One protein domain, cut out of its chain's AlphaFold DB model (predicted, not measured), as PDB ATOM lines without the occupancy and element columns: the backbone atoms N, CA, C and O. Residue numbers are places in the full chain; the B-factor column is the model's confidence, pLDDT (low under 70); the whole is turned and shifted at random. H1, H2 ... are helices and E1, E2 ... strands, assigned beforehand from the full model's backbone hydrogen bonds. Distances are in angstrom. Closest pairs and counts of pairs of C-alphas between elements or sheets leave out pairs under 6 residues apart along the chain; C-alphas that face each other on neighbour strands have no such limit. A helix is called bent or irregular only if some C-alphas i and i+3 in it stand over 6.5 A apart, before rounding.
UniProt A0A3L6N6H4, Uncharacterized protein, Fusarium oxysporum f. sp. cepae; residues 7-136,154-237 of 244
ATOM      1  N   PRO A   7     273.268 358.877 171.668       93.12
ATOM      2  CA  PRO A   7     273.853 357.540 171.820       93.12
ATOM      3  C   PRO A   7     274.851 357.170 170.720       93.12
ATOM      4  O   PRO A   7     275.907 356.593 170.993       93.12
ATOM      5  N   LYS A   8     274.541 357.513 169.464       89.06
ATOM      6  CA  LYS A   8     275.424 357.226 168.331       89.06
ATOM      7  C   LYS A   8     276.702 358.055 168.405       89.06
ATOM      8  O   LYS A   8     277.784 357.514 168.192       89.06
ATOM      9  N   PHE A   9     276.581 359.350 168.694       91.56
ATOM     10  CA  PHE A   9     277.733 360.242 168.795       91.56
ATOM     11  C   PHE A   9     278.643 359.837 169.960       91.56
ATOM     12  O   PHE A   9     279.841 359.632 169.766       91.56
ATOM     13  N   HIS A  10     278.049 359.626 171.137       94.69
ATOM     14  CA  HIS A  10     278.724 359.166 172.348       94.69
ATOM     15  C   HIS A  10     279.533 357.895 172.091       94.69
ATOM     16  O   HIS A  10     280.738 357.884 172.321       94.69
ATOM     17  N   SER A  11     278.919 356.860 171.509       94.19
ATOM     18  CA  SER A  11     279.596 355.589 171.220       94.19
ATOM     19  C   SER A  11     280.829 355.756 170.315       94.19
ATOM     20  O   SER A  11     281.879 355.139 170.538       94.19
ATOM     21  N   LEU A  12     280.744 356.623 169.302       92.88
ATOM     22  CA  LEU A  12     281.858 356.887 168.389       92.88
ATOM     23  C   LEU A  12     282.996 357.652 169.070       92.88
ATOM     24  O   LEU A  12     284.164 357.323 168.841       92.88
ATOM     25  N   VAL A  13     282.674 358.626 169.920       93.94
ATOM     26  CA  VAL A  13     283.666 359.369 170.705       93.94
ATOM     27  C   VAL A  13     284.298 358.457 171.754       93.94
ATOM     28  O   VAL A  13     285.515 358.287 171.742       93.94
ATOM     29  N   ALA A  14     283.503 357.769 172.572       95.69
ATOM     30  CA  ALA A  14     283.976 356.858 173.614       95.69
ATOM     31  C   ALA A  14     284.913 355.768 173.068       95.69
ATOM     32  O   ALA A  14     285.958 355.502 173.650       95.69
ATOM     33  N   SER A  15     284.602 355.194 171.900       96.19
ATOM     34  CA  SER A  15     285.459 354.188 171.245       96.19
ATOM     35  C   SER A  15     286.741 354.744 170.606       96.19
ATOM     36  O   SER A  15     287.503 353.985 170.001       96.19
ATOM     37  N   SER A  16     286.948 356.059 170.627       96.56
ATOM     38  CA  SER A  16     288.097 356.725 170.003       96.56
ATOM     39  C   SER A  16     289.086 357.295 171.014       96.56
ATOM     40  O   SER A  16     290.205 357.608 170.625       96.56
ATOM     41  N   TYR A  17     288.688 357.417 172.281       97.06
ATOM     42  CA  TYR A  17     289.511 357.937 173.372       97.06
ATOM     43  C   TYR A  17     290.123 356.802 174.205       97.06
ATOM     44  O   TYR A  17     289.590 355.692 174.221       97.06
ATOM     45  N   PRO A  18     291.244 357.049 174.911       96.06
ATOM     46  CA  PRO A  18     291.957 356.009 175.660       96.06
ATOM     47  C   PRO A  18     291.178 355.474 176.868       96.06
ATOM     48  O   PRO A  18     291.487 354.399 177.377       96.06
ATOM     49  N   SER A  19     290.186 356.221 177.352       96.75
ATOM     50  CA  SER A  19     289.299 355.800 178.432       96.75
ATOM     51  C   SER A  19     287.939 356.474 178.302       96.75
ATOM     52  O   SER A  19     287.818 357.527 177.674       96.75
ATOM     53  N   GLN A  20     286.928 355.900 178.959       95.94
ATOM     54  CA  GLN A  20     285.617 356.532 179.030       95.94
ATOM     55  C   GLN A  20     285.684 357.889 179.734       95.94
ATOM     56  O   GLN A  20     285.137 358.848 179.214       95.94
ATOM     57  N   ALA A  21     286.427 358.014 180.837       96.94
ATOM     58  CA  ALA A  21     286.575 359.291 181.538       96.94
ATOM     59  C   ALA A  21     287.144 360.406 180.637       96.94
ATOM     60  O   ALA A  21     286.658 361.529 180.682       96.94
ATOM     61  N   ALA A  22     288.123 360.084 179.783       96.62
ATOM     62  CA  ALA A  22     288.675 361.042 178.820       96.62
ATOM     63  C   ALA A  22     287.650 361.449 177.745       96.62
ATOM     64  O   ALA A  22     287.602 362.609 177.345       96.62
ATOM     65  N   ALA A  23     286.811 360.510 177.291       96.94
ATOM     66  CA  ALA A  23     285.716 360.815 176.375       96.94
ATOM     67  C   ALA A  23     284.646 361.699 177.031       96.94
ATOM     68  O   ALA A  23     284.246 362.695 176.434       96.94
ATOM     69  N   GLU A  24     284.208 361.364 178.249       97.25
ATOM     70  CA  GLU A  24     283.183 362.135 178.961       97.25
ATOM     71  C   GLU A  24     283.661 363.560 179.267       97.25
ATOM     72  O   GLU A  24     282.887 364.492 179.079       97.25
ATOM     73  N   GLU A  25     284.935 363.758 179.643       97.19
ATOM     74  CA  GLU A  25     285.497 365.103 179.870       97.19
ATOM     75  C   GLU A  25     285.337 365.988 178.621       97.19
ATOM     76  O   GLU A  25     284.984 367.164 178.715       97.19
ATOM     77  N   VAL A  26     285.555 365.418 177.431       96.81
ATOM     78  CA  VAL A  26     285.375 366.124 176.156       96.81
ATOM     79  C   VAL A  26     283.904 366.373 175.857       96.81
ATOM     80  O   VAL A  26     283.552 367.490 175.492       96.81
ATOM     81  N   LEU A  27     283.041 365.370 176.007       96.19
ATOM     82  CA  LEU A  27     281.609 365.528 175.743       96.19
ATOM     83  C   LEU A  27     280.988 366.598 176.653       96.19
ATOM     84  O   LEU A  27     280.261 367.465 176.167       96.19
ATOM     85  N   GLU A  28     281.343 366.599 177.936       96.31
ATOM     86  CA  GLU A  28     280.894 367.590 178.913       96.31
ATOM     87  C   GLU A  28     281.384 369.000 178.560       96.31
ATOM     88  O   GLU A  28     280.595 369.944 178.567       96.31
ATOM     89  N   ALA A  29     282.651 369.154 178.154       96.62
ATOM     90  CA  ALA A  29     283.204 370.452 177.759       96.62
ATOM     91  C   ALA A  29     282.495 371.087 176.548       96.62
ATOM     92  O   ALA A  29     282.532 372.310 176.389       96.62
ATOM     93  N   TYR A  30     281.858 370.275 175.702       96.25
ATOM     94  CA  TYR A  30     281.051 370.724 174.564       96.25
ATOM     95  C   TYR A  30     279.541 370.743 174.852       96.25
ATOM     96  O   TYR A  30     278.768 371.061 173.958       96.25
ATOM     97  N   GLY A  31     279.094 370.423 176.072       95.06
ATOM     98  CA  GLY A  31     277.663 370.382 176.405       95.06
ATOM     99  C   GLY A  31     276.899 369.249 175.709       95.06
ATOM    100  O   GLY A  31     275.679 369.312 175.553       95.06
ATOM    101  N   ILE A  32     277.604 368.198 175.287       94.62
ATOM    102  CA  ILE A  32     277.021 367.027 174.636       94.62
ATOM    103  C   ILE A  32     276.503 366.090 175.726       94.62
ATOM    104  O   ILE A  32     277.215 365.206 176.205       94.62
ATOM    105  N   LEU A  33     275.253 366.302 176.133       94.19
ATOM    106  CA  LEU A  33     274.617 365.598 177.245       94.19
ATOM    107  C   LEU A  33     273.425 364.754 176.760       94.19
ATOM    108  O   LEU A  33     272.759 365.123 175.794       94.19
ATOM    109  N   PRO A  34     273.094 363.643 177.448       93.25
ATOM    110  CA  PRO A  34     271.941 362.808 177.090       93.25
ATOM    111  C   PRO A  34     270.593 363.523 177.260       93.25
ATOM    112  O   PRO A  34     269.583 363.050 176.750       93.25
ATOM    113  N   THR A  35     270.573 364.624 178.013       92.88
ATOM    114  CA  THR A  35     269.384 365.433 178.308       92.88
ATOM    115  C   THR A  35     269.212 366.626 177.371       92.88
ATOM    116  O   THR A  35     268.201 367.315 177.482       92.88
ATOM    117  N   SER A  36     270.186 366.899 176.499       91.19
ATOM    118  CA  SER A  36     270.120 368.006 175.544       91.19
ATOM    119  C   SER A  36     269.055 367.735 174.478       91.19
ATOM    120  O   SER A  36     268.857 366.596 174.051       91.19
ATOM    121  N   SER A  37     268.375 368.786 174.033       90.62
ATOM    122  CA  SER A  37     267.471 368.740 172.882       90.62
ATOM    123  C   SER A  37     268.225 368.473 171.574       90.62
ATOM    124  O   SER A  37     269.435 368.680 171.485       90.62
ATOM    125  N   ASP A  38     267.507 368.066 170.523       88.12
ATOM    126  CA  ASP A  38     268.114 367.809 169.209       88.12
ATOM    127  C   ASP A  38     268.832 369.046 168.638       88.12
ATOM    128  O   ASP A  38     269.889 368.913 168.022       88.12
ATOM    129  N   ALA A  39     268.295 370.249 168.873       88.38
ATOM    130  CA  ALA A  39     268.911 371.502 168.435       88.38
ATOM    131  C   ALA A  39     270.216 371.794 169.196       88.38
ATOM    132  O   ALA A  39     271.236 372.092 168.581       88.38
ATOM    133  N   GLU A  40     270.211 371.639 170.524       92.25
ATOM    134  CA  GLU A  40     271.414 371.811 171.351       92.25
ATOM    135  C   GLU A  40     272.492 370.783 170.997       92.25
ATOM    136  O   GLU A  40     273.670 371.125 170.901       92.25
ATOM    137  N   LEU A  41     272.098 369.528 170.752       90.75
ATOM    138  CA  LEU A  41     273.015 368.486 170.296       90.75
ATOM    139  C   LEU A  41     273.607 368.819 168.930       90.75
ATOM    140  O   LEU A  41     274.807 368.643 168.739       90.75
ATOM    141  N   PHE A  42     272.801 369.307 167.986       88.62
ATOM    142  CA  PHE A  42     273.287 369.683 166.663       88.62
ATOM    143  C   PHE A  42     274.351 370.786 166.733       88.62
ATOM    144  O   PHE A  42     275.411 370.644 166.115       88.62
ATOM    145  N   GLU A  43     274.111 371.836 167.517       90.25
ATOM    146  CA  GLU A  43     275.079 372.920 167.723       90.25
ATOM    147  C   GLU A  43     276.353 372.413 168.410       90.25
ATOM    148  O   GLU A  43     277.462 372.636 167.919       90.25
ATOM    149  N   ALA A  44     276.214 371.636 169.487       93.75
ATOM    150  CA  ALA A  44     277.342 371.074 170.225       93.75
ATOM    151  C   ALA A  44     278.197 370.116 169.371       93.75
ATOM    152  O   ALA A  44     279.432 370.164 169.404       93.75
ATOM    153  N   PHE A  45     277.561 369.265 168.558       91.50
ATOM    154  CA  PHE A  45     278.254 368.396 167.603       91.50
ATOM    155  C   PHE A  45     278.999 369.210 166.549       91.50
ATOM    156  O   PHE A  45     280.152 368.900 166.235       91.50
ATOM    157  N   SER A  46     278.350 370.242 166.008       90.12
ATOM    158  CA  SER A  46     278.925 371.115 164.985       90.12
ATOM    159  C   SER A  46     280.133 371.872 165.526       90.12
ATOM    160  O   SER A  46     281.163 371.936 164.850       90.12
ATOM    161  N   GLU A  47     280.063 372.365 166.764       93.38
ATOM    162  CA  GLU A  47     281.184 373.022 167.435       93.38
ATOM    163  C   GLU A  47     282.350 372.050 167.661       93.38
ATOM    164  O   GLU A  47     283.475 372.353 167.255       93.38
ATOM    165  N   PHE A  48     282.097 370.859 168.224       95.00
ATOM    166  CA  PHE A  48     283.135 369.843 168.446       95.00
ATOM    167  C   PHE A  48     283.844 369.458 167.147       95.00
ATOM    168  O   PHE A  48     285.075 369.439 167.084       95.00
ATOM    169  N   ILE A  49     283.075 369.160 166.096       92.25
ATOM    170  CA  ILE A  49     283.630 368.772 164.798       92.25
ATOM    171  C   ILE A  49     284.448 369.927 164.218       92.25
ATOM    172  O   ILE A  49     285.575 369.700 163.777       92.25
ATOM    173  N   SER A  50     283.930 371.156 164.242       92.12
ATOM    174  CA  SER A  50     284.624 372.334 163.705       92.12
ATOM    175  C   SER A  50     285.935 372.613 164.440       92.12
ATOM    176  O   SER A  50     286.971 372.846 163.810       92.12
ATOM    177  N   ASP A  51     285.926 372.520 165.767       95.31
ATOM    178  CA  ASP A  51     287.117 372.712 166.588       95.31
ATOM    179  C   ASP A  51     288.163 371.634 166.321       95.31
ATOM    180  O   ASP A  51     289.299 371.952 165.963       95.31
ATOM    181  N   ALA A  52     287.785 370.361 166.436       93.38
ATOM    182  CA  ALA A  52     288.715 369.246 166.304       93.38
ATOM    183  C   ALA A  52     289.261 369.085 164.874       93.38
ATOM    184  O   ALA A  52     290.391 368.622 164.679       93.38
ATOM    185  N   THR A  53     288.494 369.469 163.850       90.44
ATOM    186  CA  THR A  53     288.938 369.344 162.455       90.44
ATOM    187  C   THR A  53     289.713 370.556 161.952       90.44
ATOM    188  O   THR A  53     290.665 370.345 161.192       90.44
ATOM    189  N   MET A  54     289.368 371.771 162.397       90.69
ATOM    190  CA  MET A  54     289.885 373.028 161.850       90.69
ATOM    191  C   MET A  54     290.454 373.955 162.927       90.69
ATOM    192  O   MET A  54     291.671 374.146 162.977       90.69
ATOM    193  N   LEU A  55     289.612 374.534 163.788       93.50
ATOM    194  CA  LEU A  55     290.007 375.698 164.595       93.50
ATOM    195  C   LEU A  55     291.112 375.385 165.605       93.50
ATOM    196  O   LEU A  55     292.039 376.179 165.752       93.50
ATOM    197  N   HIS A  56     291.096 374.198 166.220       94.88
ATOM    198  CA  HIS A  56     292.178 373.761 167.106       94.88
ATOM    199  C   HIS A  56     293.520 373.701 166.374       94.88
ATOM    200  O   HIS A  56     294.546 374.121 166.902       94.88
ATOM    201  N   LYS A  57     293.532 373.216 165.129       93.75
ATOM    202  CA  LYS A  57     294.765 373.105 164.337       93.75
ATOM    203  C   LYS A  57     295.291 374.473 163.923       93.75
ATOM    204  O   LYS A  57     296.502 374.681 163.973       93.75
ATOM    205  N   VAL A  58     294.403 375.400 163.560       93.81
ATOM    206  CA  VAL A  58     294.774 376.791 163.257       93.81
ATOM    207  C   VAL A  58     295.353 377.466 164.502       93.81
ATOM    208  O   VAL A  58     296.414 378.079 164.420       93.81
ATOM    209  N   TYR A  59     294.735 377.272 165.671       94.00
ATOM    210  CA  TYR A  59     295.273 377.736 166.951       94.00
ATOM    211  C   TYR A  59     296.668 377.155 167.237       94.00
ATOM    212  O   TYR A  59     297.608 377.894 167.507       94.00
ATOM    213  N   ARG A  60     296.867 375.840 167.087       94.44
ATOM    214  CA  ARG A  60     298.195 375.223 167.273       94.44
ATOM    215  C   ARG A  60     299.244 375.779 166.307       94.44
ATOM    216  O   ARG A  60     300.392 375.982 166.703       94.44
ATOM    217  N   ALA A  61     298.870 376.010 165.050       94.50
ATOM    218  CA  ALA A  61     299.757 376.597 164.052       94.50
ATOM    219  C   ALA A  61     300.131 378.049 164.398       94.50
ATOM    220  O   ALA A  61     301.286 378.444 164.205       94.50
ATOM    221  N   SER A  62     299.193 378.826 164.949       92.69
ATOM    222  CA  SER A  62     299.462 380.192 165.402       92.69
ATOM    223  C   SER A  62     300.422 380.194 166.596       92.69
ATOM    224  O   SER A  62     301.447 380.870 166.534       92.69
ATOM    225  N   GLU A  63     300.197 379.356 167.610       93.25
ATOM    226  CA  GLU A  63     301.069 379.237 168.790       93.25
ATOM    227  C   GLU A  63     302.485 378.766 168.428       93.25
ATOM    228  O   GLU A  63     303.484 379.295 168.932       93.25
ATOM    229  N   PHE A  64     302.593 377.814 167.494       94.75
ATOM    230  CA  PHE A  64     303.879 377.407 166.932       94.75
ATOM    231  C   PHE A  64     304.588 378.586 166.258       94.75
ATOM    232  O   PHE A  64     305.764 378.833 166.532       94.75
ATOM    233  N   SER A  65     303.878 379.330 165.408       91.88
ATOM    234  CA  SER A  65     304.439 380.460 164.660       91.88
ATOM    235  C   SER A  65     304.897 381.580 165.593       91.88
ATOM    236  O   SER A  65     306.021 382.062 165.445       91.88
ATOM    237  N   LYS A  66     304.088 381.929 166.604       91.62
ATOM    238  CA  LYS A  66     304.436 382.907 167.646       91.62
ATOM    239  C   LYS A  66     305.707 382.486 168.383       91.62
ATOM    240  O   LYS A  66     306.662 383.253 168.465       91.62
ATOM    241  N   THR A  67     305.765 381.235 168.840       93.19
ATOM    242  CA  THR A  67     306.932 380.698 169.557       93.19
ATOM    243  C   THR A  67     308.186 380.692 168.683       93.19
ATOM    244  O   THR A  67     309.269 381.071 169.133       93.19
ATOM    245  N   HIS A  68     308.067 380.240 167.434       92.75
ATOM    246  CA  HIS A  68     309.192 380.143 166.510       92.75
ATOM    247  C   HIS A  68     309.760 381.523 166.167       92.75
ATOM    248  O   HIS A  68     310.966 381.743 166.292       92.75
ATOM    249  N   ARG A  69     308.892 382.466 165.796       89.44
ATOM    250  CA  ARG A  69     309.291 383.833 165.449       89.44
ATOM    251  C   ARG A  69     309.805 384.608 166.657       89.44
ATOM    252  O   ARG A  69     310.807 385.301 166.528       89.44
ATOM    253  N   GLY A  70     309.230 384.409 167.844       90.56
ATOM    254  CA  GLY A  70     309.749 384.990 169.084       90.56
ATOM    255  C   GLY A  70     311.190 384.551 169.371       90.56
ATOM    256  O   GLY A  70     312.039 385.377 169.697       90.56
ATOM    257  N   LYS A  71     311.514 383.265 169.157       91.88
ATOM    258  CA  LYS A  71     312.900 382.767 169.263       91.88
ATOM    259  C   LYS A  71     313.827 383.400 168.223       91.88
ATOM    260  O   LYS A  71     314.949 383.759 168.566       91.88
ATOM    261  N   GLN A  72     313.376 383.552 166.977       89.25
ATOM    262  CA  GLN A  72     314.161 384.234 165.940       89.25
ATOM    263  C   GLN A  72     314.409 385.706 166.287       89.25
ATOM    264  O   GLN A  72     315.538 386.176 166.165       89.25
ATOM    265  N   ALA A  73     313.394 386.421 166.776       88.06
ATOM    266  CA  ALA A  73     313.521 387.812 167.199       88.06
ATOM    267  C   ALA A  73     314.586 387.977 168.294       88.06
ATOM    268  O   ALA A  73     315.479 388.813 168.142       88.06
ATOM    269  N   LEU A  74     314.579 387.112 169.319       90.12
ATOM    270  CA  LEU A  74     315.598 387.113 170.379       90.12
ATOM    271  C   LEU A  74     317.017 386.922 169.833       90.12
ATOM    272  O   LEU A  74     317.928 387.648 170.226       90.12
ATOM    273  N   LEU A  75     317.212 385.981 168.901       92.12
ATOM    274  CA  LEU A  75     318.520 385.729 168.282       92.12
ATOM    275  C   LEU A  75     319.042 386.929 167.480       92.12
ATOM    276  O   LEU A  75     320.252 387.091 167.332       92.12
ATOM    277  N   HIS A  76     318.143 387.779 166.983       87.69
ATOM    278  CA  HIS A  76     318.474 388.991 166.237       87.69
ATOM    279  C   HIS A  76     318.460 390.267 167.094       87.69
ATOM    280  O   HIS A  76     318.558 391.361 166.538       87.69
ATOM    281  N   GLY A  77     318.335 390.154 168.423       86.75
ATOM    282  CA  GLY A  77     318.283 391.306 169.330       86.75
ATOM    283  C   GLY A  77     317.035 392.179 169.153       86.75
ATOM    284  O   GLY A  77     317.078 393.371 169.449       86.75
ATOM    285  N   LYS A  78     315.944 391.606 168.636       85.00
ATOM    286  CA  LYS A  78     314.642 392.263 168.468       85.00
ATOM    287  C   LYS A  78     313.694 391.892 169.609       85.00
ATOM    288  O   LYS A  78     313.912 390.908 170.316       85.00
ATOM    289  N   ASP A  79     312.624 392.667 169.765       83.56
ATOM    290  CA  ASP A  79     311.561 392.354 170.720       83.56
ATOM    291  C   ASP A  79     310.831 391.065 170.316       83.56
ATOM    292  O   ASP A  79     310.329 390.938 169.203       83.56
ATOM    293  N   SER A  80     310.767 390.102 171.233       82.69
ATOM    294  CA  SER A  80     310.144 388.797 171.015       82.69
ATOM    295  C   SER A  80     308.622 388.803 171.097       82.69
ATOM    296  O   SER A  80     308.011 387.757 170.879       82.69
ATOM    297  N   LYS A  81     308.010 389.930 171.473       79.19
ATOM    298  CA  LYS A  81     306.550 390.093 171.504       79.19
ATOM    299  C   LYS A  81     305.973 390.437 170.134       79.19
ATOM    300  O   LYS A  81     304.861 390.031 169.825       79.19
ATOM    301  N   HIS A  82     306.753 391.114 169.301       78.06
ATOM    302  CA  HIS A  82     306.347 391.548 167.973       78.06
ATOM    303  C   HIS A  82     306.795 390.500 166.952       78.06
ATOM    304  O   HIS A  82     307.947 390.471 166.524       78.06
ATOM    305  N   VAL A  83     305.898 389.555 166.659       82.38
ATOM    306  CA  VAL A  83     306.186 388.365 165.832       82.38
ATOM    307  C   VAL A  83     305.417 388.348 164.510       82.38
ATOM    308  O   VAL A  83     305.509 387.378 163.750       82.38
ATOM    309  N   GLY A  84     304.616 389.380 164.249       84.19
ATOM    310  CA  GLY A  84     303.881 389.554 163.000       84.19
ATOM    311  C   GLY A  84     302.937 388.397 162.663       84.19
ATOM    312  O   GLY A  84     302.766 388.051 161.491       84.19
ATOM    313  N   VAL A  85     302.385 387.734 163.684       88.69
ATOM    314  CA  VAL A  85     301.364 386.688 163.541       88.69
ATOM    315  C   VAL A  85     300.012 387.326 163.815       88.69
ATOM    316  O   VAL A  85     299.804 387.854 164.899       88.69
ATOM    317  N   GLN A  86     299.103 387.255 162.846       91.06
ATOM    318  CA  GLN A  86     297.752 387.807 162.945       91.06
ATOM    319  C   GLN A  86     296.732 386.672 162.890       91.06
ATOM    320  O   GLN A  86     296.896 385.729 162.110       91.06
ATOM    321  N   TYR A  87     295.683 386.761 163.703       92.75
ATOM    322  CA  TYR A  87     294.592 385.793 163.719       92.75
ATOM    323  C   TYR A  87     293.289 386.468 163.296       92.75
ATOM    324  O   TYR A  87     292.972 387.559 163.765       92.75
ATOM    325  N   HIS A  88     292.529 385.799 162.431       94.44
ATOM    326  CA  HIS A  88     291.255 386.301 161.929       94.44
ATOM    327  C   HIS A  88     290.157 385.268 162.180       94.44
ATOM    328  O   HIS A  88     290.388 384.062 162.052       94.44
ATOM    329  N   HIS A  89     288.966 385.738 162.536       95.56
ATOM    330  CA  HIS A  89     287.781 384.911 162.722       95.56
ATOM    331  C   HIS A  89     286.607 385.482 161.929       95.56
ATOM    332  O   HIS A  89     286.403 386.692 161.903       95.56
ATOM    333  N   PHE A  90     285.837 384.610 161.283       95.94
ATOM    334  CA  PHE A  90     284.728 384.997 160.417       95.94
ATOM    335  C   PHE A  90     283.420 384.410 160.959       95.94
ATOM    336  O   PHE A  90     283.321 383.199 161.156       95.94
ATOM    337  N   GLU A  91     282.437 385.276 161.199       95.19
ATOM    338  CA  GLU A  91     281.103 384.947 161.723       95.19
ATOM    339  C   GLU A  91     279.966 385.436 160.814       95.19
ATOM    340  O   GLU A  91     278.797 385.110 161.042       95.19
ATOM    341  N   PHE A  92     280.278 386.233 159.789       95.19
ATOM    342  CA  PHE A  92     279.301 386.567 158.761       95.19
ATOM    343  C   PHE A  92     278.893 385.316 157.981       95.19
ATOM    344  O   PHE A  92     279.679 384.392 157.764       95.19
ATOM    345  N   GLY A  93     277.629 385.294 157.571       94.25
ATOM    346  CA  GLY A  93     277.054 384.178 156.838       94.25
ATOM    347  C   GLY A  93     276.998 384.390 155.336       94.25
ATOM    348  O   GLY A  93     277.272 385.476 154.833       94.25
ATOM    349  N   ASN A  94     276.588 383.343 154.622       94.81
ATOM    350  CA  ASN A  94     276.342 383.414 153.186       94.81
ATOM    351  C   ASN A  94     275.218 384.435 152.884       94.81
ATOM    352  O   ASN A  94     274.105 384.268 153.395       94.81
ATOM    353  N   PRO A  95     275.469 385.480 152.075       93.50
ATOM    354  CA  PRO A  95     274.470 386.507 151.784       93.50
ATOM    355  C   PRO A  95     273.424 386.052 150.757       93.50
ATOM    356  O   PRO A  95     272.394 386.708 150.607       93.50
ATOM    357  N   PHE A  96     273.668 384.952 150.043       92.06
ATOM    358  CA  PHE A  96     272.814 384.497 148.954       92.06
ATOM    359  C   PHE A  96     271.658 383.616 149.450       92.06
ATOM    360  O   PHE A  96     271.825 382.873 150.424       92.06
ATOM    361  N   PRO A  97     270.496 383.647 148.773       87.88
ATOM    362  CA  PRO A  97     269.365 382.789 149.112       87.88
ATOM    363  C   PRO A  97     269.708 381.299 149.044       87.88
ATOM    364  O   PRO A  97     270.403 380.843 148.135       87.88
ATOM    365  N   GLY A  98     269.170 380.526 149.987       87.31
ATOM    366  CA  GLY A  98     269.299 379.072 150.017       87.31
ATOM    367  C   GLY A  98     269.425 378.510 151.436       87.31
ATOM    368  O   GLY A  98     269.391 379.261 152.408       87.31
ATOM    369  N   PRO A  99     269.614 377.186 151.580       85.56
ATOM    370  CA  PRO A  99     269.659 376.523 152.888       85.56
ATOM    371  C   PRO A  99     270.780 377.001 153.821       85.56
ATOM    372  O   PRO A  99     270.711 376.760 155.019       85.56
ATOM    373  N   MET A 100     271.816 377.639 153.267       88.25
ATOM    374  CA  MET A 100     272.965 378.167 154.009       88.25
ATOM    375  C   MET A 100     272.903 379.689 154.203       88.25
ATOM    376  O   MET A 100     273.866 380.267 154.701       88.25
ATOM    377  N   GLN A 101     271.813 380.350 153.799       91.81
ATOM    378  CA  GLN A 101     271.680 381.801 153.918       91.81
ATOM    379  C   GLN A 101     271.846 382.245 155.375       91.81
ATOM    380  O   GLN A 101     271.248 381.679 156.287       91.81
ATOM    381  N   GLY A 102     272.681 383.259 155.596       90.94
ATOM    382  CA  GLY A 102     272.985 383.788 156.923       90.94
ATOM    383  C   GLY A 102     273.855 382.876 157.794       90.94
ATOM    384  O   GLY A 102     274.248 383.294 158.879       90.94
ATOM    385  N   ILE A 103     274.231 381.681 157.332       91.31
ATOM    386  CA  ILE A 103     275.065 380.748 158.097       91.31
ATOM    387  C   ILE A 103     276.537 380.963 157.742       91.31
ATOM    388  O   ILE A 103     276.919 380.908 156.570       91.31
ATOM    389  N   ALA A 104     277.370 381.189 158.759       93.12
ATOM    390  CA  ALA A 104     278.820 381.153 158.617       93.12
ATOM    391  C   ALA A 104     279.261 379.702 158.405       93.12
ATOM    392  O   ALA A 104     278.983 378.829 159.229       93.12
ATOM    393  N   HIS A 105     279.932 379.422 157.293       90.94
ATOM    394  CA  HIS A 105     280.394 378.077 156.965       90.94
ATOM    395  C   HIS A 105     281.786 378.109 156.346       90.94
ATOM    396  O   HIS A 105     282.277 379.148 155.913       90.94
ATOM    397  N   HIS A 106     282.431 376.945 156.285       90.44
ATOM    398  CA  HIS A 106     283.742 376.817 155.660       90.44
ATOM    399  C   HIS A 106     283.723 377.353 154.217       90.44
ATOM    400  O   HIS A 106     282.876 376.935 153.422       90.44
ATOM    401  N   GLY A 107     284.638 378.275 153.900       92.50
ATOM    402  CA  GLY A 107     284.794 378.874 152.575       92.50
ATOM    403  C   GLY A 107     283.892 380.080 152.297       92.50
ATOM    404  O   GLY A 107     283.973 380.635 151.204       92.50
ATOM    405  N   VAL A 108     283.042 380.504 153.243       94.81
ATOM    406  CA  VAL A 108     282.160 381.674 153.061       94.81
ATOM    407  C   VAL A 108     282.954 382.961 152.808       94.81
ATOM    408  O   VAL A 108     282.525 383.826 152.049       94.81
ATOM    409  N   GLU A 109     284.157 383.069 153.370       95.25
ATOM    410  CA  GLU A 109     285.059 384.207 153.198       95.25
ATOM    411  C   GLU A 109     285.520 384.399 151.743       95.25
ATOM    412  O   GLU A 109     285.810 385.521 151.322       95.25
ATOM    413  N   LEU A 110     285.526 383.329 150.940       95.75
ATOM    414  CA  LEU A 110     285.945 383.370 149.535       95.75
ATOM    415  C   LEU A 110     284.973 384.149 148.644       95.75
ATOM    416  O   LEU A 110     285.376 384.626 147.583       95.75
ATOM    417  N   ILE A 111     283.720 384.319 149.081       95.44
ATOM    418  CA  ILE A 111     282.730 385.166 148.403       95.44
ATOM    419  C   ILE A 111     283.235 386.617 148.327       95.44
ATOM    420  O   ILE A 111     283.049 387.303 147.322       95.44
ATOM    421  N   TYR A 112     283.929 387.063 149.374       95.44
ATOM    422  CA  TYR A 112     284.346 388.448 149.576       95.44
ATOM    423  C   TYR A 112     285.809 388.687 149.165       95.44
ATOM    424  O   TYR A 112     286.149 389.750 148.642       95.44
ATOM    425  N   ALA A 113     286.673 387.682 149.348       94.50
ATOM    426  CA  ALA A 113     288.129 387.834 149.291       94.50
ATOM    427  C   ALA A 113     288.718 388.270 147.939       94.50
ATOM    428  O   ALA A 113     289.758 388.924 147.920       94.50
ATOM    429  N   PHE A 114     288.085 387.917 146.816       93.75
ATOM    430  CA  PHE A 114     288.693 388.064 145.482       93.75
ATOM    431  C   PHE A 114     287.861 388.883 144.486       93.75
ATOM    432  O   PHE A 114     288.184 388.916 143.303       93.75
ATOM    433  N   GLY A 115     286.765 389.508 144.922       90.31
ATOM    434  CA  GLY A 115     285.916 390.342 144.059       90.31
ATOM    435  C   GLY A 115     285.066 389.585 143.025       90.31
ATOM    436  O   GLY A 115     284.257 390.205 142.339       90.31
ATOM    437  N   ASN A 116     285.174 388.254 142.950       91.12
ATOM    438  CA  ASN A 116     284.445 387.413 141.986       91.12
ATOM    439  C   ASN A 116     282.914 387.564 142.055       91.12
ATOM    440  O   ASN A 116     282.224 387.293 141.076       91.12
ATOM    441  N   PHE A 117     282.383 387.990 143.204       93.25
ATOM    442  CA  PHE A 117     280.949 388.095 143.463       93.25
ATOM    443  C   PHE A 117     280.461 389.540 143.626       93.25
ATOM    444  O   PHE A 117     279.349 389.731 144.103       93.25
ATOM    445  N   HIS A 118     281.238 390.556 143.225       93.06
ATOM    446  CA  HIS A 118     280.908 391.972 143.456       93.06
ATOM    447  C   HIS A 118     279.459 392.332 143.074       93.06
ATOM    448  O   HIS A 118     278.675 392.714 143.936       93.06
ATOM    449  N   ASN A 119     279.057 392.083 141.823       92.00
ATOM    450  CA  ASN A 119     277.696 392.381 141.356       92.00
ATOM    451  C   ASN A 119     276.612 391.595 142.120       92.00
ATOM    452  O   ASN A 119     275.502 392.082 142.314       92.00
ATOM    453  N   ALA A 120     276.907 390.356 142.525       92.25
ATOM    454  CA  ALA A 120     275.968 389.537 143.290       92.25
ATOM    455  C   ALA A 120     275.820 390.054 144.729       92.25
ATOM    456  O   ALA A 120     274.726 390.015 145.286       92.25
ATOM    457  N   LEU A 121     276.898 390.578 145.319       93.88
ATOM    458  CA  LEU A 121     276.883 391.210 146.636       93.88
ATOM    459  C   LEU A 121     276.112 392.534 146.618       93.88
ATOM    460  O   LEU A 121     275.302 392.752 147.514       93.88
ATOM    461  N   GLU A 122     276.272 393.361 145.577       93.00
ATOM    462  CA  GLU A 122     275.465 394.580 145.399       93.00
ATOM    463  C   GLU A 122     273.970 394.255 145.318       93.00
ATOM    464  O   GLU A 122     273.145 394.889 145.978       93.00
ATOM    465  N   LYS A 123     273.615 393.225 144.541       90.81
ATOM    466  CA  LYS A 123     272.234 392.742 144.445       90.81
ATOM    467  C   LYS A 123     271.709 392.247 145.793       90.81
ATOM    468  O   LYS A 123     270.584 392.581 146.157       90.81
ATOM    469  N   ALA A 124     272.518 391.496 146.540       90.31
ATOM    470  CA  ALA A 124     272.151 391.013 147.867       90.31
ATOM    471  C   ALA A 124     271.930 392.169 148.862       90.31
ATOM    472  O   ALA A 124     270.982 392.126 149.642       90.31
ATOM    473  N   ASP A 125     272.743 393.228 148.804       90.56
ATOM    474  CA  ASP A 125     272.556 394.434 149.626       90.56
ATOM    475  C   ASP A 125     271.280 395.208 149.274       90.56
ATOM    476  O   ASP A 125     270.649 395.793 150.151       90.56
ATOM    477  N   GLN A 126     270.860 395.163 148.009       88.06
ATOM    478  CA  GLN A 126     269.603 395.749 147.532       88.06
ATOM    479  C   GLN A 126     268.374 394.866 147.822       88.06
ATOM    480  O   GLN A 126     267.249 395.258 147.514       88.06
ATOM    481  N   GLY A 127     268.566 393.681 148.413       81.88
ATOM    482  CA  GLY A 127     267.492 392.739 148.731       81.88
ATOM    483  C   GLY A 127     267.004 391.908 147.540       81.88
ATOM    484  O   GLY A 127     265.934 391.306 147.619       81.88
ATOM    485  N   PHE A 128     267.758 391.851 146.436       76.31
ATOM    486  CA  PHE A 128     267.420 390.983 145.312       76.31
ATOM    487  C   PHE A 128     267.750 389.520 145.631       76.31
ATOM    488  O   PHE A 128     268.887 389.176 145.945       76.31
ATOM    489  N   SER A 129     266.761 388.638 145.466       61.56
ATOM    490  CA  SER A 129     266.902 387.184 145.653       61.56
ATOM    491  C   SER A 129     267.540 386.456 144.461       61.56
ATOM    492  O   SER A 129     267.494 385.228 144.385       61.56
ATOM    493  N   GLU A 130     268.136 387.180 143.514       58.06
ATOM    494  CA  GLU A 130     268.920 386.565 142.443       58.06
ATOM    495  C   GLU A 130     270.260 386.106 143.025       58.06
ATOM    496  O   GLU A 130     271.252 386.834 143.026       58.06
ATOM    497  N   GLY A 131     270.271 384.886 143.567       54.31
ATOM    498  CA  GLY A 131     271.503 384.188 143.909       54.31
ATOM    499  C   GLY A 131     272.383 383.952 142.678       54.31
ATOM    500  O   GLY A 131     272.036 384.304 141.549       54.31
ATOM    501  N   PHE A 132     273.536 383.322 142.896       52.22
ATOM    502  CA  PHE A 132     274.399 382.829 141.823       52.22
ATOM    503  C   PHE A 132     273.621 381.813 140.971       52.22
ATOM    504  O   PHE A 132     273.582 380.624 141.279       52.22
ATOM    505  N   ALA A 133     272.938 382.281 139.927       46.66
ATOM    506  CA  ALA A 133     272.359 381.409 138.926       46.66
ATOM    507  C   ALA A 133     273.515 380.885 138.071       46.66
ATOM    508  O   ALA A 133     273.961 381.557 137.138       46.66
ATOM    509  N   GLU A 134     274.011 379.683 138.372       42.75
ATOM    510  CA  GLU A 134     274.559 378.880 137.282       42.75
ATOM    511  C   GLU A 134     273.453 378.735 136.224       42.75
ATOM    512  O   GLU A 134     272.282 378.534 136.573       42.75
ATOM    513  N   PRO A 135     273.765 378.882 134.925       41.06
ATOM    514  CA  PRO A 135     272.766 378.660 133.903       41.06
ATOM    515  C   PRO A 135     272.357 377.187 133.992       41.06
ATOM    516  O   PRO A 135     273.193 376.312 133.794       41.06
ATOM    517  N   VAL A 136     271.065 376.953 134.244       43.06
ATOM    518  CA  VAL A 136     270.348 375.660 134.297       43.06
ATOM    519  C   VAL A 136     270.016 375.178 135.719       43.06
ATOM    520  O   VAL A 136     270.572 374.205 136.211       43.06
ATOM    521  N   ALA A 154     268.219 397.928 160.909       44.94
ATOM    522  CA  ALA A 154     268.586 398.211 159.524       44.94
ATOM    523  C   ALA A 154     269.563 399.395 159.370       44.94
ATOM    524  O   ALA A 154     270.230 399.477 158.344       44.94
ATOM    525  N   GLU A 155     269.687 400.282 160.366       46.75
ATOM    526  CA  GLU A 155     270.474 401.520 160.231       46.75
ATOM    527  C   GLU A 155     271.983 401.382 160.535       46.75
ATOM    528  O   GLU A 155     272.737 402.300 160.228       46.75
ATOM    529  N   GLU A 156     272.473 400.240 161.042       58.09
ATOM    530  CA  GLU A 156     273.900 400.073 161.417       58.09
ATOM    531  C   GLU A 156     274.623 398.884 160.758       58.09
ATOM    532  O   GLU A 156     275.811 398.651 160.999       58.09
ATOM    533  N   ARG A 157     273.945 398.108 159.904       74.94
ATOM    534  CA  ARG A 157     274.554 396.922 159.288       74.94
ATOM    535  C   ARG A 157     275.400 397.324 158.076       74.94
ATOM    536  O   ARG A 157     274.841 397.737 157.063       74.94
ATOM    537  N   LYS A 158     276.727 397.149 158.149       88.31
ATOM    538  CA  LYS A 158     277.630 397.364 156.998       88.31
ATOM    539  C   LYS A 158     277.168 396.557 155.781       88.31
ATOM    540  O   LYS A 158     276.645 395.451 155.938       88.31
ATOM    541  N   SER A 159     277.373 397.094 154.580       93.62
ATOM    542  CA  SER A 159     277.028 396.402 153.334       93.62
ATOM    543  C   SER A 159     277.959 395.203 153.082       93.62
ATOM    544  O   SER A 159     279.019 395.065 153.699       93.62
ATOM    545  N   ASN A 160     277.567 394.282 152.199       94.62
ATOM    546  CA  ASN A 160     278.438 393.191 151.761       94.62
ATOM    547  C   ASN A 160     279.639 393.729 150.980       94.62
ATOM    548  O   ASN A 160     280.718 393.140 151.051       94.62
ATOM    549  N   ILE A 161     279.458 394.840 150.264       95.06
ATOM    550  CA  ILE A 161     280.541 395.538 149.571       95.06
ATOM    551  C   ILE A 161     281.555 396.099 150.565       95.06
ATOM    552  O   ILE A 161     282.741 395.824 150.411       95.06
ATOM    553  N   ASP A 162     281.106 396.785 151.618       94.94
ATOM    554  CA  ASP A 162     282.007 397.333 152.644       94.94
ATOM    555  C   ASP A 162     282.790 396.221 153.347       94.94
ATOM    556  O   ASP A 162     284.008 396.312 153.494       94.94
ATOM    557  N   LEU A 163     282.110 395.130 153.716       95.44
ATOM    558  CA  LEU A 163     282.758 393.939 154.268       95.44
ATOM    559  C   LEU A 163     283.798 393.357 153.296       95.44
ATOM    560  O   LEU A 163     284.890 392.965 153.711       95.44
ATOM    561  N   GLY A 164     283.465 393.302 152.004       95.50
ATOM    562  CA  GLY A 164     284.371 392.864 150.947       95.50
ATOM    563  C   GLY A 164     285.626 393.723 150.861       95.50
ATOM    564  O   GLY A 164     286.728 393.176 150.840       95.50
ATOM    565  N   CYS A 165     285.468 395.047 150.881       95.38
ATOM    566  CA  CYS A 165     286.578 395.995 150.901       95.38
ATOM    567  C   CYS A 165     287.461 395.796 152.141       95.38
ATOM    568  O   CYS A 165     288.671 395.663 152.002       95.38
ATOM    569  N   GLU A 166     286.881 395.676 153.339       95.38
ATOM    570  CA  GLU A 166     287.657 395.485 154.576       95.38
ATOM    571  C   GLU A 166     288.464 394.182 154.578       95.38
ATOM    572  O   GLU A 166     289.615 394.148 155.024       95.38
ATOM    573  N   LEU A 167     287.885 393.100 154.054       95.69
ATOM    574  CA  LEU A 167     288.580 391.822 153.936       95.69
ATOM    575  C   LEU A 167     289.707 391.905 152.892       95.69
ATOM    576  O   LEU A 167     290.820 391.438 153.144       95.69
ATOM    577  N   GLN A 168     289.455 392.535 151.744       96.12
ATOM    578  CA  GLN A 168     290.462 392.731 150.698       96.12
ATOM    579  C   GLN A 168     291.610 393.620 151.173       96.12
ATOM    580  O   GLN A 168     292.766 393.246 150.987       96.12
ATOM    581  N   ASP A 169     291.322 394.727 151.854       95.25
ATOM    582  CA  ASP A 169     292.334 395.612 152.433       95.25
ATOM    583  C   ASP A 169     293.208 394.866 153.441       95.25
ATOM    584  O   ASP A 169     294.427 395.025 153.447       95.25
ATOM    585  N   MET A 170     292.619 393.989 154.258       93.75
ATOM    586  CA  MET A 170     293.362 393.136 155.187       93.75
ATOM    587  C   MET A 170     294.313 392.166 154.464       93.75
ATOM    588  O   MET A 170     295.470 392.040 154.878       93.75
ATOM    589  N   LEU A 171     293.879 391.536 153.367       94.75
ATOM    590  CA  LEU A 171     294.726 390.657 152.550       94.75
ATOM    591  C   LEU A 171     295.817 391.429 151.798       94.75
ATOM    592  O   LEU A 171     296.975 391.013 151.806       94.75
ATOM    593  N   ILE A 172     295.468 392.557 151.175       94.88
ATOM    594  CA  ILE A 172     296.411 393.437 150.476       94.88
ATOM    595  C   ILE A 172     297.476 393.899 151.461       94.88
ATOM    596  O   ILE A 172     298.661 393.735 151.187       94.88
ATOM    597  N   ARG A 173     297.067 394.385 152.635       91.94
ATOM    598  CA  ARG A 173     297.962 394.816 153.710       91.94
ATOM    599  C   ARG A 173     298.932 393.712 154.121       91.94
ATOM    600  O   ARG A 173     300.120 393.975 154.209       91.94
ATOM    601  N   PHE A 174     298.458 392.478 154.301       90.31
ATOM    602  CA  PHE A 174     299.332 391.339 154.609       90.31
ATOM    603  C   PHE A 174     300.389 391.066 153.523       90.31
ATOM    604  O   PHE A 174     301.474 390.585 153.836       90.31
ATOM    605  N   VAL A 175     300.080 391.350 152.255       92.00
ATOM    606  CA  VAL A 175     301.002 391.148 151.126       92.00
ATOM    607  C   VAL A 175     301.985 392.309 150.961       92.00
ATOM    608  O   VAL A 175     303.137 392.068 150.602       92.00
ATOM    609  N   VAL A 176     301.533 393.552 151.158       91.75
ATOM    610  CA  VAL A 176     302.340 394.752 150.881       91.75
ATOM    611  C   VAL A 176     303.170 395.217 152.072       91.75
ATOM    612  O   VAL A 176     304.227 395.799 151.841       91.75
ATOM    613  N   GLU A 177     302.716 394.977 153.308       89.69
ATOM    614  CA  GLU A 177     303.483 395.327 154.508       89.69
ATOM    615  C   GLU A 177     304.742 394.463 154.595       89.69
ATOM    616  O   GLU A 177     304.710 393.240 154.409       89.69
ATOM    617  N   ASP A 178     305.869 395.091 154.930       83.31
ATOM    618  CA  ASP A 178     307.055 394.338 155.308       83.31
ATOM    619  C   ASP A 178     306.921 393.764 156.732       83.31
ATOM    620  O   ASP A 178     306.034 394.111 157.517       83.31
ATOM    621  N   CYS A 179     307.835 392.861 157.106       75.69
ATOM    622  CA  CYS A 179     307.793 392.265 158.440       75.69
ATOM    623  C   CYS A 179     307.874 393.308 159.566       75.69
ATOM    624  O   CYS A 179     307.317 393.067 160.626       75.69
ATOM    625  N   ARG A 180     308.555 394.445 159.370       78.31
ATOM    626  CA  ARG A 180     308.707 395.476 160.408       78.31
ATOM    627  C   ARG A 180     307.407 396.242 160.612       78.31
ATOM    628  O   ARG A 180     307.059 396.514 161.756       78.31
ATOM    629  N   GLU A 181     306.721 396.590 159.530       84.31
ATOM    630  CA  GLU A 181     305.422 397.267 159.569       84.31
ATOM    631  C   GLU A 181     304.380 396.376 160.244       84.31
ATOM    632  O   GLU A 181     303.713 396.798 161.192       84.31
ATOM    633  N   THR A 182     304.316 395.104 159.843       81.88
ATOM    634  CA  THR A 182     303.425 394.140 160.488       81.88
ATOM    635  C   THR A 182     303.799 393.900 161.953       81.88
ATOM    636  O   THR A 182     302.902 393.837 162.792       81.88
ATOM    637  N   ASP A 183     305.089 393.795 162.291       79.31
ATOM    638  CA  ASP A 183     305.554 393.604 163.671       79.31
ATOM    639  C   ASP A 183     305.126 394.767 164.580       79.31
ATOM    640  O   ASP A 183     304.770 394.529 165.725       79.31
ATOM    641  N   GLN A 184     305.118 396.012 164.094       80.25
ATOM    642  CA  GLN A 184     304.700 397.176 164.893       80.25
ATOM    643  C   GLN A 184     303.196 397.223 165.169       80.25
ATOM    644  O   GLN A 184     302.778 397.810 166.166       80.25
ATOM    645  N   ARG A 185     302.386 396.658 164.271       83.50
ATOM    646  CA  ARG A 185     300.924 396.737 164.338       83.50
ATOM    647  C   ARG A 185     300.287 395.505 164.971       83.50
ATOM    648  O   ARG A 185     299.251 395.629 165.608       83.50
ATOM    649  N   ALA A 186     300.832 394.321 164.715       84.81
ATOM    650  CA  ALA A 186     300.191 393.069 165.087       84.81
ATOM    651  C   ALA A 186     300.485 392.709 166.546       84.81
ATOM    652  O   ALA A 186     301.609 392.323 166.879       84.81
ATOM    653  N   ASP A 187     299.456 392.749 167.389       88.31
ATOM    654  CA  ASP A 187     299.504 392.121 168.704       88.31
ATOM    655  C   ASP A 187     299.192 390.615 168.566       88.31
ATOM    656  O   ASP A 187     298.143 390.240 168.034       88.31
ATOM    657  N   PRO A 188     300.075 389.707 169.020       86.88
ATOM    658  CA  PRO A 188     299.821 388.267 168.964       86.88
ATOM    659  C   PRO A 188     298.669 387.781 169.864       86.88
ATOM    660  O   PRO A 188     298.263 386.618 169.729       86.88
ATOM    661  N   ASP A 189     298.183 388.595 170.804       91.75
ATOM    662  CA  ASP A 189     296.989 388.310 171.608       91.75
ATOM    663  C   ASP A 189     295.691 388.713 170.897       91.75
ATOM    664  O   ASP A 189     294.629 388.189 171.232       91.75
ATOM    665  N   GLU A 190     295.769 389.588 169.894       93.75
ATOM    666  CA  GLU A 190     294.610 390.103 169.178       93.75
ATOM    667  C   GLU A 190     294.044 389.118 168.146       93.75
ATOM    668  O   GLU A 190     294.738 388.319 167.504       93.75
ATOM    669  N   ILE A 191     292.730 389.214 167.970       95.25
ATOM    670  CA  ILE A 191     291.937 388.496 166.983       95.25
ATOM    671  C   ILE A 191     291.066 389.521 166.268       95.25
ATOM    672  O   ILE A 191     290.226 390.171 166.888       95.25
ATOM    673  N   THR A 192     291.227 389.650 164.956       95.75
ATOM    674  CA  THR A 192     290.295 390.434 164.145       95.75
ATOM    675  C   THR A 192     289.089 389.564 163.801       95.75
ATOM    676  O   THR A 192     289.200 388.612 163.024       95.75
ATOM    677  N   THR A 193     287.935 389.885 164.375       96.44
ATOM    678  CA  THR A 193     286.684 389.154 164.164       96.44
ATOM    679  C   THR A 193     285.758 389.937 163.246       96.44
ATOM    680  O   THR A 193     285.378 391.068 163.540       96.44
ATOM    681  N   PHE A 194     285.373 389.314 162.136       96.38
ATOM    682  CA  PHE A 194     284.344 389.801 161.225       96.38
ATOM    683  C   PHE A 194     282.999 389.223 161.660       96.38
ATOM    684  O   PHE A 194     282.722 388.043 161.442       96.38
ATOM    685  N   CYS A 195     282.193 390.048 162.313       95.25
ATOM    686  CA  CYS A 195     280.984 389.651 163.020       95.25
ATOM    687  C   CYS A 195     279.802 389.350 162.081       95.25
ATOM    688  O   CYS A 195     279.785 389.718 160.905       95.25
ATOM    689  N   HIS A 196     278.763 388.713 162.625       93.12
ATOM    690  CA  HIS A 196     277.533 388.368 161.896       93.12
ATOM    691  C   HIS A 196     276.778 389.588 161.317       93.12
ATOM    692  O   HIS A 196     276.158 389.535 160.246       93.12
ATOM    693  N   ASP A 197     276.867 390.721 162.012       91.38
ATOM    694  CA  ASP A 197     276.342 392.027 161.595       91.38
ATOM    695  C   ASP A 197     277.227 392.723 160.542       91.38
ATOM    696  O   ASP A 197     276.939 393.852 160.151       91.38
ATOM    697  N   ARG A 198     278.268 392.044 160.038       93.31
ATOM    698  CA  ARG A 198     279.268 392.564 159.093       93.31
ATOM    699  C   ARG A 198     280.156 393.670 159.676       93.31
ATOM    700  O   ARG A 198     280.947 394.255 158.944       93.31
ATOM    701  N   SER A 199     280.074 393.946 160.979       93.56
ATOM    702  CA  SER A 199     281.055 394.782 161.672       93.56
ATOM    703  C   SER A 199     282.379 394.035 161.857       93.56
ATOM    704  O   SER A 199     282.440 392.806 161.780       93.56
ATOM    705  N   VAL A 200     283.449 394.783 162.115       94.25
ATOM    706  CA  VAL A 200     284.757 394.223 162.462       94.25
ATOM    707  C   VAL A 200     285.099 394.655 163.873       94.25
ATOM    708  O   VAL A 200     285.004 395.837 164.211       94.25
ATOM    709  N   ARG A 201     285.479 393.689 164.705       94.62
ATOM    710  CA  ARG A 201     285.815 393.894 166.112       94.62
ATOM    711  C   ARG A 201     287.175 393.289 166.406       94.62
ATOM    712  O   ARG A 201     287.545 392.259 165.849       94.62
ATOM    713  N   MET A 202     287.907 393.937 167.302       95.81
ATOM    714  CA  MET A 202     289.132 393.385 167.863       95.81
ATOM    715  C   MET A 202     288.784 392.651 169.153       95.81
ATOM    716  O   MET A 202     288.229 393.235 170.083       95.81
ATOM    717  N   GLU A 203     289.080 391.360 169.184       96.50
ATOM    718  CA  GLU A 203     288.939 390.481 170.340       96.50
ATOM    719  C   GLU A 203     290.327 390.008 170.799       96.50
ATOM    720  O   GLU A 203     291.329 390.252 170.130       96.50
ATOM    721  N   SER A 204     290.410 389.344 171.950       95.25
ATOM    722  CA  SER A 204     291.677 388.928 172.556       95.25
ATOM    723  C   SER A 204     291.618 387.481 173.034       95.25
ATOM    724  O   SER A 204     290.650 387.060 173.674       95.25
ATOM    725  N   TRP A 205     292.682 386.722 172.763       94.06
ATOM    726  CA  TRP A 205     292.841 385.347 173.244       94.06
ATOM    727  C   TRP A 205     292.824 385.265 174.770       94.06
ATOM    728  O   TRP A 205     292.270 384.314 175.331       94.06
ATOM    729  N   SER A 206     293.446 386.235 175.439       94.00
ATOM    730  CA  SER A 206     293.641 386.215 176.887       94.00
ATOM    731  C   SER A 206     292.499 386.833 177.698       94.00
ATOM    732  O   SER A 206     292.315 386.445 178.855       94.00
ATOM    733  N   SER A 207     291.729 387.760 177.119       95.25
ATOM    734  CA  SER A 207     290.754 388.570 177.867       95.25
ATOM    735  C   SER A 207     289.306 388.454 177.390       95.25
ATOM    736  O   SER A 207     288.396 388.640 178.199       95.25
ATOM    737  N   SER A 208     289.052 388.097 176.128       96.94
ATOM    738  CA  SER A 208     287.681 387.889 175.655       96.94
ATOM    739  C   SER A 208     287.138 386.553 176.161       96.94
ATOM    740  O   SER A 208     287.685 385.492 175.862       96.94
ATOM    741  N   GLU A 209     286.020 386.589 176.891       97.00
ATOM    742  CA  GLU A 209     285.412 385.414 177.538       97.00
ATOM    743  C   GLU A 209     285.205 384.239 176.567       97.00
ATOM    744  O   GLU A 209     285.593 383.106 176.868       97.00
ATOM    745  N   LYS A 210     284.685 384.530 175.369       94.69
ATOM    746  CA  LYS A 210     284.493 383.565 174.278       94.69
ATOM    747  C   LYS A 210     285.784 382.809 173.945       94.69
ATOM    748  O   LYS A 210     285.792 381.577 173.890       94.69
ATOM    749  N   TRP A 211     286.885 383.528 173.734       96.19
ATOM    750  CA  TRP A 211     288.165 382.941 173.333       96.19
ATOM    751  C   TRP A 211     288.884 382.252 174.484       96.19
ATOM    752  O   TRP A 211     289.477 381.190 174.282       96.19
ATOM    753  N   VAL A 212     288.752 382.767 175.706       97.00
ATOM    754  CA  VAL A 212     289.233 382.092 176.917       97.00
ATOM    755  C   VAL A 212     288.523 380.750 177.097       97.00
ATOM    756  O   VAL A 212     289.182 379.733 177.333       97.00
ATOM    757  N   ALA A 213     287.196 380.707 176.950       96.00
ATOM    758  CA  ALA A 213     286.420 379.472 177.023       96.00
ATOM    759  C   ALA A 213     286.821 378.488 175.912       96.00
ATOM    760  O   ALA A 213     287.106 377.323 176.196       96.00
ATOM    761  N   ARG A 214     286.939 378.956 174.665       95.88
ATOM    762  CA  ARG A 214     287.328 378.106 173.528       95.88
ATOM    763  C   ARG A 214     288.753 377.564 173.656       95.88
ATOM    764  O   ARG A 214     288.998 376.391 173.389       95.88
ATOM    765  N   THR A 215     289.682 378.361 174.180       95.94
ATOM    766  CA  THR A 215     291.063 377.927 174.444       95.94
ATOM    767  C   THR A 215     291.123 376.812 175.491       95.94
ATOM    768  O   THR A 215     291.973 375.925 175.397       95.94
ATOM    769  N   LYS A 216     290.214 376.792 176.479       96.69
ATOM    770  CA  LYS A 216     290.103 375.657 177.415       96.69
ATOM    771  C   LYS A 216     289.715 374.372 176.681       96.69
ATOM    772  O   LYS A 216     290.335 373.340 176.932       96.69
ATOM    773  N   LYS A 217     288.770 374.442 175.734       97.12
ATOM    774  CA  LYS A 217     288.398 373.302 174.877       97.12
ATOM    775  C   LYS A 217     289.582 372.839 174.021       97.12
ATOM    776  O   LYS A 217     289.881 371.652 173.987       97.12
ATOM    777  N   PHE A 218     290.343 373.757 173.422       96.88
ATOM    778  CA  PHE A 218     291.552 373.410 172.657       96.88
ATOM    779  C   PHE A 218     292.614 372.697 173.498       96.88
ATOM    780  O   PHE A 218     293.144 371.672 173.076       96.88
ATOM    781  N   LYS A 219     292.878 373.181 174.718       95.88
ATOM    782  CA  LYS A 219     293.800 372.517 175.655       95.88
ATOM    783  C   LYS A 219     293.325 371.116 176.038       95.88
ATOM    784  O   LYS A 219     294.148 370.227 176.235       95.88
ATOM    785  N   LEU A 220     292.013 370.915 176.140       95.94
ATOM    786  CA  LEU A 220     291.431 369.599 176.366       95.94
ATOM    787  C   LEU A 220     291.636 368.678 175.153       95.94
ATOM    788  O   LEU A 220     292.090 367.550 175.319       95.94
ATOM    789  N   LEU A 221     291.393 369.172 173.936       96.12
ATOM    790  CA  LEU A 221     291.662 368.430 172.699       96.12
ATOM    791  C   LEU A 221     293.151 368.088 172.522       96.12
ATOM    792  O   LEU A 221     293.463 367.057 171.929       96.12
ATOM    793  N   ASP A 222     294.069 368.907 173.044       94.88
ATOM    794  CA  ASP A 222     295.511 368.631 173.018       94.88
ATOM    795  C   ASP A 222     295.922 367.436 173.885       94.88
ATOM    796  O   ASP A 222     296.881 366.751 173.526       94.88
ATOM    797  N   LYS A 223     295.200 367.143 174.980       95.00
ATOM    798  CA  LYS A 223     295.503 365.981 175.837       95.00
ATOM    799  C   LYS A 223     295.477 364.673 175.042       95.00
ATOM    800  O   LYS A 223     296.317 363.806 175.260       95.00
ATOM    801  N   ASP A 224     294.549 364.576 174.087       93.06
ATOM    802  CA  ASP A 224     294.257 363.372 173.309       93.06
ATOM    803  C   ASP A 224     294.047 363.691 171.813       93.06
ATOM    804  O   ASP A 224     293.079 363.265 171.179       93.06
ATOM    805  N   PHE A 225     294.976 364.442 171.212       91.81
ATOM    806  CA  PHE A 225     294.850 364.955 169.836       91.81
ATOM    807  C   PHE A 225     294.589 363.877 168.763       91.81
ATOM    808  O   PHE A 225     293.836 364.078 167.803       91.81
ATOM    809  N   ASN A 226     295.211 362.705 168.903       93.19
ATOM    810  CA  ASN A 226     294.991 361.596 167.969       93.19
ATOM    811  C   ASN A 226     293.591 360.988 168.130       93.19
ATOM    812  O   ASN A 226     292.988 360.558 167.141       93.19
ATOM    813  N   SER A 227     293.062 360.984 169.351       94.88
ATOM    814  CA  SER A 227     291.724 360.494 169.678       94.88
ATOM    815  C   SER A 227     290.653 361.405 169.088       94.88
ATOM    816  O   SER A 227     289.754 360.912 168.409       94.88
ATOM    817  N   SER A 228     290.791 362.729 169.230       91.81
ATOM    818  CA  SER A 228     289.866 363.704 168.625       91.81
ATOM    819  C   SER A 228     289.879 363.634 167.091       91.81
ATOM    820  O   SER A 228     288.829 363.619 166.443       91.81
ATOM    821  N   THR A 229     291.061 363.467 166.489       89.88
ATOM    822  CA  THR A 229     291.207 363.232 165.042       89.88
ATOM    823  C   THR A 229     290.557 361.913 164.605       89.88
ATOM    824  O   THR A 229     289.961 361.828 163.533       89.88
ATOM    825  N   THR A 230     290.655 360.862 165.418       92.56
ATOM    826  CA  THR A 230     290.037 359.559 165.121       92.56
ATOM    827  C   THR A 230     288.518 359.622 165.253       92.56
ATOM    828  O   THR A 230     287.809 359.138 164.371       92.56
ATOM    829  N   ALA A 231     288.014 360.262 166.310       92.31
ATOM    830  CA  ALA A 231     286.590 360.458 166.547       92.31
ATOM    831  C   ALA A 231     285.946 361.239 165.397       92.31
ATOM    832  O   ALA A 231     284.969 360.779 164.811       92.31
ATOM    833  N   THR A 232     286.541 362.368 164.999       89.62
ATOM    834  CA  THR A 232     286.042 363.171 163.872       89.62
ATOM    835  C   THR A 232     286.046 362.389 162.561       89.62
ATOM    836  O   THR A 232     285.032 362.384 161.871       89.62
ATOM    837  N   LYS A 233     287.101 361.624 162.250       88.56
ATOM    838  CA  LYS A 233     287.118 360.731 161.071       88.56
ATOM    839  C   LYS A 233     285.994 359.694 161.080       88.56
ATOM    840  O   LYS A 233     285.457 359.380 160.023       88.56
ATOM    841  N   LYS A 234     285.637 359.137 162.242       88.81
ATOM    842  CA  LYS A 234     284.503 358.205 162.351       88.81
ATOM    843  C   LYS A 234     283.152 358.911 162.200       88.81
ATOM    844  O   LYS A 234     282.221 358.311 161.673       88.81
ATOM    845  N   LEU A 235     283.047 360.155 162.669       85.00
ATOM    846  CA  LEU A 235     281.820 360.952 162.621       85.00
ATOM    847  C   LEU A 235     281.530 361.460 161.206       85.00
ATOM    848  O   LEU A 235     280.469 361.182 160.664       85.00
ATOM    849  N   VAL A 236     282.469 362.170 160.584       80.25
ATOM    850  CA  VAL A 236     282.246 362.815 159.275       80.25
ATOM    851  C   VAL A 236     282.820 362.031 158.094       80.25
ATOM    852  O   VAL A 236     282.649 362.431 156.946       80.25
ATOM    853  N   GLY A 237     283.474 360.898 158.357       69.56
ATOM    854  CA  GLY A 237     284.185 360.115 157.350       69.56
ATOM    855  C   GLY A 237     285.605 360.626 157.079       69.56
ATOM    856  O   GLY A 237     286.081 361.609 157.647       69.56
TER     857      GLY A 237
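Overview. This is residues 7 to 136 and 154 to 237 of the 244 residues of an uncharacterized protein of Fusarium oxysporum f. sp. cepae (UniProt A0A3L6N6H4). A small three-stranded sheet, E1, E2 and E3, stands between two groups of helices: a helical head of H1, H2, H8, H9 and the first arm of the long bent helix H3, and a second group of H4, H5 and H6. The second arm of H3 runs on from the head past the E1 edge of the sheet. The printed part has 214 residues, with nine named helices and three named strands in the order H1 H2 H3 E1 H4 H5 H6 H7 E2 E3 H8 H9; the class is mostly helix, and the sheet, in the order E1 E2 E3, is mixed. It is only just compact, close to loose, with a radius of gyration of the C-alphas of 20.1 A and spans of 59 by 51 by 33 A.

Along the chain. The strands are E1, residues 87 to 90, E2, residues 190 to 194, 13.0 A long, and E3, residues 200 to 204, 13.3 A. H3, residues 38 to 75, was assigned as one helix by its hydrogen bonds but is bent, with C-alphas 53 and 56 7.2 A apart; its arms are H3a, residues 38 to 53, 21.9 A, and H3b, residues 56 to 75, 29.0 A. H6 holds residues 160 to 176, 24.0 A, and H8 residues 209 to 223, 22.0 A. The others are H1, 7 to 14, H2, 20 to 29, H4, 110 to 113, H5, 118 to 125, H7, 179 to 185, and H9, 225 to 236. H1 begins at C-alpha 7 (273.853, 357.540, 171.820); H9 ends at C-alpha 236 (282.246, 362.815, 159.275).

Arrangement. E1 and E2 are parallel, with N 194 and O 89 at 2.8 A; E2 and E3 form an antiparallel hairpin, with N 191 and O 203 at 2.8 A. H6 only grazes the sheet with residues 163 to 170, and H8 with residues 209 to 212. H6 touches H4, closest C-alphas Tyr 112 and Gly 164, 4.6 A, and with residues 160 to 161 alone H5, at Leu 121 and Asn 160, 5.7 A. H7 is close to H6 but not clearly touching, C-alphas Phe 174 and Thr 182 being closest at 7.7 A. H3b is not on the sheet; its closest C-alpha to E1 is that of Ser 62, 7.6 A from Tyr 87. H3a touches H9 at a steep tilt of 52 degrees, closest C-alphas Ala 52 and Ser 228, 6.1 A. H1 touches H9 at Val 13 and Ala 231, 5.2 A between C-alphas, and H2 at Ala 14 and Ala 23, 5.1 A. H8 touches H2 with residues 217 to 221 alone, C-alphas Ala 29 and Lys 217 being closest at 6.6 A. Every O i to N i+4 pair is within hydrogen-bond range in H1, H2, H3a, H3b, H5, H6, H7, H8 and H9; H4 is too short for one, and its one O i to N i+3 pair is not within range.

Size, cuts and confidence. The farthest C-alphas, Gly 77 and Val 136, are 61.4 A apart. Residues 137 to 153 are not printed, and C-alphas 136 and 154 are 33.9 A apart across the cut. The links H3 to E1 and E1 to H4 are long. Mean pLDDT of the printed part is 89.7; residues 129 to 136, 154 to 156 and 237 are under 70.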